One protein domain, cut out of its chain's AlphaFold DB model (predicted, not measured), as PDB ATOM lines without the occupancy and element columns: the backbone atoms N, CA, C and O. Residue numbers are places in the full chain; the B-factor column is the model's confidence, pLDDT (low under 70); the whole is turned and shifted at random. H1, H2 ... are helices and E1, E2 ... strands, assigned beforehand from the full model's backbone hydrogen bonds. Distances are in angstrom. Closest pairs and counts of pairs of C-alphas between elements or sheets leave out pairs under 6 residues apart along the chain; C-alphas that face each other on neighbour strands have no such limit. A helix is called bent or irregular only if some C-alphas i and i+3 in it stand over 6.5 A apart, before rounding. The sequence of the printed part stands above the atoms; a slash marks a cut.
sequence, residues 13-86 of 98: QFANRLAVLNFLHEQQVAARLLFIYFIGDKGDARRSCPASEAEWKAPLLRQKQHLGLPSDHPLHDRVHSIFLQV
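What this domain is: This is residues 13 to 86 of the 98 residues of an uncharacterized protein of Mesorhizobium sp (UniProt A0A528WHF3). A narrow ribbon of two parallel strands, E1 beside E2, has helix H1 near the end where both strands begin; helix H2 runs back from their far end, nearing the ribbon with residues 53 to 56. The printed part has 74 residues, in the order H1, E1, H2, E2, class mixed. It is loose, radius of gyration of the C-alphas 14.2 A, and elongated, 43 by 22 by 19 A.

Where its parts are: E1 is residues 33 to 39 and E2 79 to 85. H1, residues 13 to 26, starts at C-alpha 13 (-3.256, 2.731, 36.029). H2, residues 53 to 66, also 20.3 A long, is only just irregular: C-alphas 55 and 58 are 6.52 A apart. C-alpha 85 is at (-25.349, -0.210, 32.631).

How they stand to each other: E1 and E2 are parallel at 23 degrees; N 35 and O 80 are 2.9 A apart, within hydrogen-bond range. E1, H2, E2 form a strand-helix-strand unit, parallel neighbour strands joined through a helix, with a right-handed crossover. The closest C-alphas of H2 and E2, Glu 53 and Phe 83, are 6.1 A apart; those of H1 and E1, Leu 21 and Leu 33, 6.8 A. H1 and H2 are only just apart, closest 8.3 A. O i to N i+4 pairs are within range in 9 of 10 for H1 and 7 of 10 for H2.

The domain as a whole: The farthest C-alphas, Gln 28 and Ala 45, are 44.8 A apart. Links E1 to H2 and H2 to E2 are long. The printed part has no cut, and no printed residue is under pLDDT 70.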
ATOM      1  N   GLN A  13      -2.450   3.938  35.894       91.88
ATOM      2  CA  GLN A  13      -3.256   2.731  36.029       91.88
ATOM      3  C   GLN A  13      -3.511   1.994  34.706       91.88
ATOM      4  O   GLN A  13      -3.561   0.764  34.691       91.88
ATOM      5  N   PHE A  14      -3.714   2.724  33.611       93.31
ATOM      6  CA  PHE A  14      -3.889   2.131  32.290       93.31
ATOM      7  C   PHE A  14      -2.535   1.684  31.730       93.31
ATOM      8  O   PHE A  14      -2.402   0.538  31.308       93.31
ATOM      9  N   ALA A  15      -1.518   2.548  31.814       93.56
ATOM     10  CA  ALA A  15      -0.167   2.253  31.339       93.56
ATOM     11  C   ALA A  15       0.424   1.001  32.009       93.56
ATOM     12  O   ALA A  15       0.932   0.117  31.327       93.56
ATOM     13  N   ASN A  16       0.277   0.872  33.329       94.31
ATOM     14  CA  ASN A  16       0.764  -0.277  34.088       94.31
ATOM     15  C   ASN A  16       0.072  -1.587  33.671       94.31
ATOM     16  O   ASN A  16       0.730  -2.608  33.502       94.31
ATOM     17  N   ARG A  17      -1.250  -1.566  33.444       95.75
ATOM     18  CA  ARG A  17      -1.985  -2.748  32.955       95.75
ATOM     19  C   ARG A  17      -1.550  -3.141  31.544       95.75
ATOM     20  O   ARG A  17      -1.416  -4.329  31.259       95.75
ATOM     21  N   LEU A  18      -1.292  -2.157  30.682       95.19
ATOM     22  CA  LEU A  18      -0.787  -2.404  29.336       95.19
ATOM     23  C   LEU A  18       0.646  -2.957  29.356       95.19
ATOM     24  O   LEU A  18       0.942  -3.864  28.587       95.19
ATOM     25  N   ALA A  19       1.505  -2.478  30.258       95.06
ATOM     26  CA  ALA A  19       2.861  -2.997  30.436       95.06
ATOM     27  C   ALA A  19       2.856  -4.474  30.864       95.06
ATOM     28  O   ALA A  19       3.601  -5.277  30.308       95.06
ATOM     29  N   VAL A  20       1.964  -4.854  31.785       97.50
ATOM     30  CA  VAL A  20       1.770  -6.262  32.171       97.50
ATOM     31  C   VAL A  20       1.284  -7.099  30.985       97.50
ATOM     32  O   VAL A  20       1.812  -8.184  30.747       97.50
ATOM     33  N   LEU A  21       0.309  -6.601  30.213       97.88
ATOM     34  CA  LEU A  21      -0.148  -7.294  29.007       97.88
ATOM     35  C   LEU A  21       0.986  -7.456  27.984       97.88
ATOM     36  O   LEU A  21       1.101  -8.525  27.391       97.88
ATOM     37  N   ASN A  22       1.822  -6.429  27.800       96.94
ATOM     38  CA  ASN A  22       2.973  -6.483  26.903       96.94
ATOM     39  C   ASN A  22       3.967  -7.559  27.340       96.94
ATOM     40  O   ASN A  22       4.345  -8.397  26.532       96.94
ATOM     41  N   PHE A  23       4.317  -7.584  28.627       98.12
ATOM     42  CA  PHE A  23       5.195  -8.608  29.183       98.12
ATOM     43  C   PHE A  23       4.653 -10.018  28.904       98.12
ATOM     44  O   PHE A  23       5.366 -10.863  28.375       98.12
ATOM     45  N   LEU A  24       3.368 -10.270  29.177       98.31
ATOM     46  CA  LEU A  24       2.747 -11.570  28.895       98.31
ATOM     47  C   LEU A  24       2.739 -11.905  27.397       98.31
ATOM     48  O   LEU A  24       2.956 -13.057  27.022       98.31
ATOM     49  N   HIS A  25       2.508 -10.908  26.543       96.94
ATOM     50  CA  HIS A  25       2.551 -11.073  25.096       96.94
ATOM     51  C   HIS A  25       3.952 -11.464  24.600       96.94
ATOM     52  O   HIS A  25       4.062 -12.389  23.795       96.94
ATOM     53  N   GLU A  26       5.005 -10.825  25.117       97.56
ATOM     54  CA  GLU A  26       6.409 -11.146  24.818       97.56
ATOM     55  C   GLU A  26       6.789 -12.559  25.275       97.56
ATOM     56  O   GLU A  26       7.558 -13.240  24.603       97.56
ATOM     57  N   GLN A  27       6.189 -13.040  26.369       98.19
ATOM     58  CA  GLN A  27       6.325 -14.428  26.829       98.19
ATOM     59  C   GLN A  27       5.412 -15.415  26.079       98.19
ATOM     60  O   GLN A  27       5.232 -16.548  26.519       98.19
ATOM     61  N   GLN A  28       4.796 -14.997  24.966       96.94
ATOM     62  CA  GLN A  28       3.901 -15.813  24.137       96.94
ATOM     63  C   GLN A  28       2.677 -16.372  24.886       96.94
ATOM     64  O   GLN A  28       2.030 -17.319  24.434       96.94
ATOM     65  N   VAL A  29       2.297 -15.755  26.006       98.25
ATOM     66  CA  VAL A  29       1.075 -16.095  26.732       98.25
ATOM     67  C   VAL A  29      -0.123 -15.511  25.985       98.25
ATOM     68  O   VAL A  29      -0.151 -14.338  25.602       98.25
ATOM     69  N   ALA A  30      -1.169 -16.317  25.802       96.75
ATOM     70  CA  ALA A  30      -2.414 -15.916  25.143       96.75
ATOM     71  C   ALA A  30      -3.309 -15.014  26.027       96.75
ATOM     72  O   ALA A  30      -4.521 -15.202  26.105       96.75
ATOM     73  N   ALA A  31      -2.717 -14.022  26.696       98.00
ATOM     74  CA  ALA A  31      -3.413 -13.091  27.572       98.00
ATOM     75  C   ALA A  31      -4.196 -12.025  26.787       98.00
ATOM     76  O   ALA A  31      -3.814 -11.613  25.682       98.00
ATOM     77  N   ARG A  32      -5.289 -11.563  27.404       98.19
ATOM     78  CA  ARG A  32      -6.137 -10.449  26.966       98.19
ATOM     79  C   ARG A  32      -6.453  -9.565  28.171       98.19
ATOM     80  O   ARG A  32      -6.563 -10.067  29.288       98.19
ATOM     81  N   LEU A  33      -6.610  -8.267  27.943       97.81
ATOM     82  CA  LEU A  33      -6.979  -7.290  28.964       97.81
ATOM     83  C   LEU A  33      -8.415  -6.830  28.721       97.81
ATOM     84  O   LEU A  33      -8.726  -6.364  27.631       97.81
ATOM     85  N   LEU A  34      -9.272  -6.947  29.732       97.81
ATOM     86  CA  LEU A  34     -10.651  -6.470  29.687       97.81
ATOM     87  C   LEU A  34     -10.808  -5.258  30.605       97.81
ATOM     88  O   LEU A  34     -10.579  -5.353  31.811       97.81
ATOM     89  N   PHE A  35     -11.234  -4.135  30.037       96.81
ATOM     90  CA  PHE A  35     -11.729  -2.993  30.792       96.81
ATOM     91  C   PHE A  35     -13.253  -3.050  30.879       96.81
ATOM     92  O   PHE A  35     -13.939  -3.203  29.870       96.81
ATOM     93  N   ILE A  36     -13.771  -2.901  32.096       95.75
ATOM     94  CA  ILE A  36     -15.203  -2.819  32.376       95.75
ATOM     95  C   ILE A  36     -15.492  -1.381  32.796       95.75
ATOM     96  O   ILE A  36     -14.991  -0.923  33.823       95.75
ATOM     97  N   TYR A  37     -16.270  -0.670  31.988       93.88
ATOM     98  CA  TYR A  37     -16.670   0.707  32.243       93.88
ATOM     99  C   TYR A  37     -18.124   0.733  32.690       93.88
ATOM    100  O   TYR A  37     -19.010   0.308  31.956       93.88
ATOM    101  N   PHE A  38     -18.385   1.238  33.889       92.31
ATOM    102  CA  PHE A  38     -19.758   1.435  34.341       92.31
ATOM    103  C   PHE A  38     -20.351   2.695  33.710       92.31
ATOM    104  O   PHE A  38     -19.651   3.698  33.534       92.31
ATOM    105  N   ILE A  39     -21.629   2.612  33.353       93.50
ATOM    106  CA  ILE A  39     -22.427   3.721  32.835       93.50
ATOM    107  C   ILE A  39     -23.762   3.809  33.578       93.50
ATOM    108  O   ILE A  39     -24.300   2.804  34.046       93.50
ATOM    109  N   GLY A  40     -24.287   5.024  33.706       89.81
ATOM    110  CA  GLY A  40     -25.570   5.287  34.361       89.81
ATOM    111  C   GLY A  40     -25.521   5.337  35.892       89.81
ATOM    112  O   GLY A  40     -26.539   5.649  36.507       89.81
ATOM    113  N   ASP A  41     -24.367   5.095  36.530       87.75
ATOM    114  CA  ASP A  41     -24.245   5.278  37.981       87.75
ATOM    115  C   ASP A  41     -24.517   6.744  38.342       87.75
ATOM    116  O   ASP A  41     -23.924   7.667  37.788       87.75
ATOM    117  N   LYS A  42     -25.424   6.975  39.288       79.44
ATOM    118  CA  LYS A  42     -25.749   8.333  39.741       79.44
ATOM    119  C   LYS A  42     -24.867   8.807  40.891       79.44
ATOM    120  O   LYS A  42     -24.967   9.978  41.246       79.44
ATOM    121  N   GLY A  43     -23.982   7.944  41.402       70.12
ATOM    122  CA  GLY A  43     -22.895   8.304  42.308       70.12
ATOM    123  C   GLY A  43     -23.306   9.167  43.510       70.12
ATOM    124  O   GLY A  43     -24.462   9.219  43.922       70.12
ATOM    125  N   ASP A  44     -22.320   9.846  44.096       75.75
ATOM    126  CA  ASP A  44     -22.511  10.995  44.985       75.75
ATOM    127  C   ASP A  44     -22.018  12.266  44.274       75.75
ATOM    128  O   ASP A  44     -21.320  12.181  43.267       75.75
ATOM    129  N   ALA A  45     -22.313  13.460  44.803       75.12
ATOM    130  CA  ALA A  45     -21.972  14.747  44.168       75.12
ATOM    131  C   ALA A  45     -20.469  14.956  43.848       75.12
ATOM    132  O   ALA A  45     -20.099  15.931  43.200       75.12
ATOM    133  N   ARG A  46     -19.592  14.056  44.311       79.50
ATOM    134  CA  ARG A  46     -18.139  14.078  44.102       79.50
ATOM    135  C   ARG A  46     -17.673  13.201  42.938       79.50
ATOM    136  O   ARG A  46     -16.505  13.288  42.562       79.50
ATOM    137  N   ARG A  47     -18.535  12.345  42.384       76.75
ATOM    138  CA  ARG A  47     -18.190  11.403  41.312       76.75
ATOM    139  C   ARG A  47     -19.148  11.569  40.143       76.75
ATOM    140  O   ARG A  47     -20.346  11.363  40.280       76.75
ATOM    141  N   SER A  48     -18.589  11.909  38.988       81.88
ATOM    142  CA  SER A  48     -19.317  11.892  37.724       81.88
ATOM    143  C   SER A  48     -19.075  10.550  37.041       81.88
ATOM    144  O   SER A  48     -17.931  10.218  36.723       81.88
ATOM    145  N   CYS A  49     -20.136   9.767  36.861       87.12
ATOM    146  CA  CYS A  49     -20.119   8.582  36.015       87.12
ATOM    147  C   CYS A  49     -20.802   8.930  34.686       87.12
ATOM    148  O   CYS A  49     -21.878   9.531  34.706       87.12
ATOM    149  N   PRO A  50     -20.204   8.572  33.540       92.00
ATOM    150  CA  PRO A  50     -20.851   8.739  32.245       92.00
ATOM    151  C   PRO A  50     -22.211   8.037  32.180       92.00
ATOM    152  O   PRO A  50     -22.359   6.916  32.664       92.00
ATOM    153  N   ALA A  51     -23.206   8.666  31.556       91.12
ATOM    154  CA  ALA A  51     -24.538   8.070  31.421       91.12
ATOM    155  C   ALA A  51     -24.624   7.068  30.257       91.12
ATOM    156  O   ALA A  51     -25.552   6.264  30.200       91.12
ATOM    157  N   SER A  52     -23.657   7.107  29.338       92.81
ATOM    158  CA  SER A  52     -23.636   6.295  28.125       92.81
ATOM    159  C   SER A  52     -22.217   5.906  27.704       92.81
ATOM    160  O   SER A  52     -21.230   6.543  28.080       92.81
ATOM    161  N   GLU A  53     -22.096   4.880  26.857       94.69
ATOM    162  CA  GLU A  53     -20.824   4.525  26.207       94.69
ATOM    163  C   GLU A  53     -20.259   5.688  25.370       94.69
ATOM    164  O   GLU A  53     -19.047   5.905  25.324       94.69
ATOM    165  N   ALA A  54     -21.124   6.476  24.724       95.56
ATOM    166  CA  ALA A  54     -20.700   7.594  23.886       95.56
ATOM    167  C   ALA A  54     -19.886   8.634  24.673       95.56
ATOM    168  O   ALA A  54     -18.895   9.159  24.166       95.56
ATOM    169  N   GLU A  55     -20.255   8.878  25.929       94.50
ATOM    170  CA  GLU A  55     -19.554   9.800  26.824       94.50
ATOM    171  C   GLU A  55     -18.172   9.287  27.259       94.50
ATOM    172  O   GLU A  55     -17.286  10.090  27.553       94.50
ATOM    173  N   TRP A  56     -17.932   7.972  27.223       94.19
ATOM    174  CA  TRP A  56     -16.605   7.399  27.465       94.19
ATOM    175  C   TRP A  56     -15.634   7.610  26.298       94.19
ATOM    176  O   TRP A  56     -14.420   7.621  26.516       94.19
ATOM    177  N   LYS A  57     -16.121   7.839  25.068       92.50
ATOM    178  CA  LYS A  57     -15.260   7.955  23.875       92.50
ATOM    179  C   LYS A  57     -14.198   9.045  24.022       92.50
ATOM    180  O   LYS A  57     -13.021   8.788  23.774       92.50
ATOM    181  N   ALA A  58     -14.585  10.248  24.449       93.31
ATOM    182  CA  ALA A  58     -13.657  11.376  24.540       93.31
ATOM    183  C   ALA A  58     -12.592  11.212  25.652       93.31
ATOM    184  O   ALA A  58     -11.411  11.439  25.377       93.31
ATOM    185  N   PRO A  59     -12.930  10.803  26.894       92.94
ATOM    186  CA  PRO A  59     -11.933  10.453  27.910       92.94
ATOM    187  C   PRO A  59     -10.974   9.336  27.479       92.94
ATOM    188  O   PRO A  59      -9.766   9.471  27.670       92.94
ATOM    189  N   LEU A  60     -11.484   8.265  26.863       93.31
ATOM    190  CA  LEU A  60     -10.655   7.141  26.418       93.31
ATOM    191  C   LEU A  60      -9.732   7.526  25.259       93.31
ATOM    192  O   LEU A  60      -8.573   7.115  25.234       93.31
ATOM    193  N   LEU A  61     -10.202   8.365  24.332       92.31
ATOM    194  CA  LEU A  61      -9.358   8.905  23.269       92.31
ATOM    195  C   LEU A  61      -8.220   9.758  23.842       92.31
ATOM    196  O   LEU A  61      -7.067   9.550  23.473       92.31
ATOM    197  N   ARG A  62      -8.518  10.653  24.797       92.50
ATOM    198  CA  ARG A  62      -7.493  11.464  25.478       92.50
ATOM    199  C   ARG A  62      -6.465  10.606  26.209       92.50
ATOM    200  O   ARG A  62      -5.280  10.910  26.143       92.50
ATOM    201  N   GLN A  63      -6.893   9.533  26.874       92.81
ATOM    202  CA  GLN A  63      -5.983   8.582  27.518       92.81
ATOM    203  C   GLN A  63      -5.025   7.936  26.507       92.81
ATOM    204  O   GLN A  63      -3.818   7.909  26.746       92.81
ATOM    205  N   LYS A  64      -5.542   7.445  25.372       90.44
ATOM    206  CA  LYS A  64      -4.719   6.832  24.315       90.44
ATOM    207  C   LYS A  64      -3.737   7.835  23.704       90.44
ATOM    208  O   LYS A  64      -2.557   7.522  23.572       90.44
ATOM    209  N   GLN A  65      -4.206   9.048  23.401       90.44
ATOM    210  CA  GLN A  65      -3.386  10.140  22.865       90.44
ATOM    211  C   GLN A  65      -2.275  10.553  23.836       90.44
ATOM    212  O   GLN A  65      -1.126  10.674  23.422       90.44
ATOM    213  N   HIS A  66      -2.591  10.706  25.128       90.25
ATOM    214  CA  HIS A  66      -1.615  11.049  26.171       90.25
ATOM    215  C   HIS A  66      -0.480  10.029  26.268       90.25
ATOM    216  O   HIS A  66       0.668  10.390  26.500       90.25
ATOM    217  N   LEU A  67      -0.792   8.746  26.082       89.44
ATOM    218  CA  LEU A  67       0.193   7.666  26.131       89.44
ATOM    219  C   LEU A  67       0.878   7.404  24.781       89.44
ATOM    220  O   LEU A  67       1.727   6.520  24.700       89.44
ATOM    221  N   GLY A  68       0.525   8.155  23.732       89.31
ATOM    222  CA  GLY A  68       1.086   7.988  22.393       89.31
ATOM    223  C   GLY A  68       0.763   6.632  21.760       89.31
ATOM    224  O   GLY A  68       1.576   6.114  21.000       89.31
ATOM    225  N   LEU A  69      -0.385   6.034  22.097       87.75
ATOM    226  CA  LEU A  69      -0.794   4.734  21.566       87.75
ATOM    227  C   LEU A  69      -1.536   4.914  20.232       87.75
ATOM    228  O   LEU A  69      -2.646   5.461  20.242       87.75
ATOM    229  N   PRO A  70      -0.965   4.467  19.096       86.75
ATOM    230  CA  PRO A  70      -1.661   4.498  17.814       86.75
ATOM    231  C   PRO A  70      -2.798   3.471  17.799       86.75
ATOM    232  O   PRO A  70      -2.818   2.547  18.607       86.75
ATOM    233  N   SER A  71      -3.765   3.612  16.892       83.62
ATOM    234  CA  SER A  71      -4.924   2.708  16.823       83.62
ATOM    235  C   SER A  71      -4.574   1.261  16.463       83.62
ATOM    236  O   SER A  71      -5.371   0.378  16.733       83.62
ATOM    237  N   ASP A  72      -3.406   1.011  15.882       87.19
ATOM    238  CA  ASP A  72      -2.945  -0.275  15.347       87.19
ATOM    239  C   ASP A  72      -1.745  -0.855  16.122       87.19
ATOM    240  O   ASP A  72      -0.974  -1.658  15.598       87.19
ATOM    241  N   HIS A  73      -1.562  -0.464  17.390       88.00
ATOM    242  CA  HIS A  73      -0.458  -0.981  18.202       88.00
ATOM    243  C   HIS A  73      -0.542  -2.519  18.386       88.00
ATOM    244  O   HIS A  73      -1.642  -3.067  18.439       88.00
ATOM    245  N   PRO A  74       0.581  -3.238  18.609       90.25
ATOM    246  CA  PRO A  74       0.616  -4.715  18.642       90.25
ATOM    247  C   PRO A  74      -0.305  -5.409  19.663       90.25
ATOM    248  O   PRO A  74      -0.572  -6.605  19.571       90.25
ATOM    249  N   LEU A  75      -0.787  -4.665  20.660       94.19
ATOM    250  CA  LEU A  75      -1.691  -5.165  21.699       94.19
ATOM    251  C   LEU A  75      -3.155  -4.767  21.464       94.19
ATOM    252  O   LEU A  75      -3.993  -5.135  22.282       94.19
ATOM    253  N   HIS A  76      -3.469  -4.021  20.400       92.81
ATOM    254  CA  HIS A  76      -4.794  -3.446  20.155       92.81
ATOM    255  C   HIS A  76      -5.893  -4.513  20.240       92.81
ATOM    256  O   HIS A  76      -6.782  -4.421  21.083       92.81
ATOM    257  N   ASP A  77      -5.748  -5.604  19.488       94.69
ATOM    258  CA  ASP A  77      -6.743  -6.688  19.421       94.69
ATOM    259  C   ASP A  77      -6.812  -7.543  20.703       94.69
ATOM    260  O   ASP A  77      -7.664  -8.427  20.865       94.69
ATOM    261  N   ARG A  78      -5.903  -7.294  21.650       96.44
ATOM    262  CA  ARG A  78      -5.842  -7.958  22.956       96.44
ATOM    263  C   ARG A  78      -6.451  -7.115  24.070       96.44
ATOM    264  O   ARG A  78      -6.626  -7.646  25.166       96.44
ATOM    265  N   VAL A  79      -6.787  -5.851  23.811       96.25
ATOM    266  CA  VAL A  79      -7.428  -4.951  24.773       96.25
ATOM    267  C   VAL A  79      -8.900  -4.789  24.407       96.25
ATOM    268  O   VAL A  79      -9.247  -4.231  23.374       96.25
ATOM    269  N   HIS A  80      -9.774  -5.251  25.291       96.19
ATOM    270  CA  HIS A  80     -11.222  -5.262  25.111       96.19
ATOM    271  C   HIS A  80     -11.872  -4.284  26.080       96.19
ATOM    272  O   HIS A  80     -11.377  -4.065  27.187       96.19
ATOM    273  N   SER A  81     -12.980  -3.684  25.663       95.69
ATOM    274  CA  SER A  81     -13.780  -2.788  26.499       95.69
ATOM    275  C   SER A  81     -15.229  -3.245  26.477       95.69
ATOM    276  O   SER A  81     -15.761  -3.522  25.407       95.69
ATOM    277  N   ILE A  82     -15.854  -3.303  27.649       96.56
ATOM    278  CA  ILE A  82     -17.302  -3.462  27.783       96.56
ATOM    279  C   ILE A  82     -17.862  -2.309  28.609       96.56
ATOM    280  O   ILE A  82     -17.210  -1.834  29.543       96.56
ATOM    281  N   PHE A  83     -19.073  -1.881  28.269       95.19
ATOM    282  CA  PHE A  83     -19.794  -0.820  28.962       95.19
ATOM    283  C   PHE A  83     -21.018  -1.429  29.636       95.19
ATOM    284  O   PHE A  83     -21.877  -2.001  28.971       95.19
ATOM    285  N   LEU A  84     -21.061  -1.366  30.964       94.06
ATOM    286  CA  LEU A  84     -22.092  -2.007  31.769       94.06
ATOM    287  C   LEU A  84     -23.011  -0.948  32.377       94.06
ATOM    288  O   LEU A  84     -22.563  -0.115  33.167       94.06
ATOM    289  N   GLN A  85     -24.293  -1.013  32.022       92.12
ATOM    290  CA  GLN A  85     -25.349  -0.210  32.631       92.12
ATOM    291  C   GLN A  85     -25.571  -0.648  34.079       92.12
ATOM    292  O   GLN A  85     -25.793  -1.832  34.335       92.12
ATOM    293  N   VAL A  86     -25.501   0.297  35.018       89.94
ATOM    294  CA  VAL A  86     -25.656   0.012  36.456       89.94
ATOM    295  C   VAL A  86     -26.774   0.809  37.134       89.94
ATOM    296  O   VAL A  86     -26.969   0.662  38.340       89.94
TER     297      VAL A  86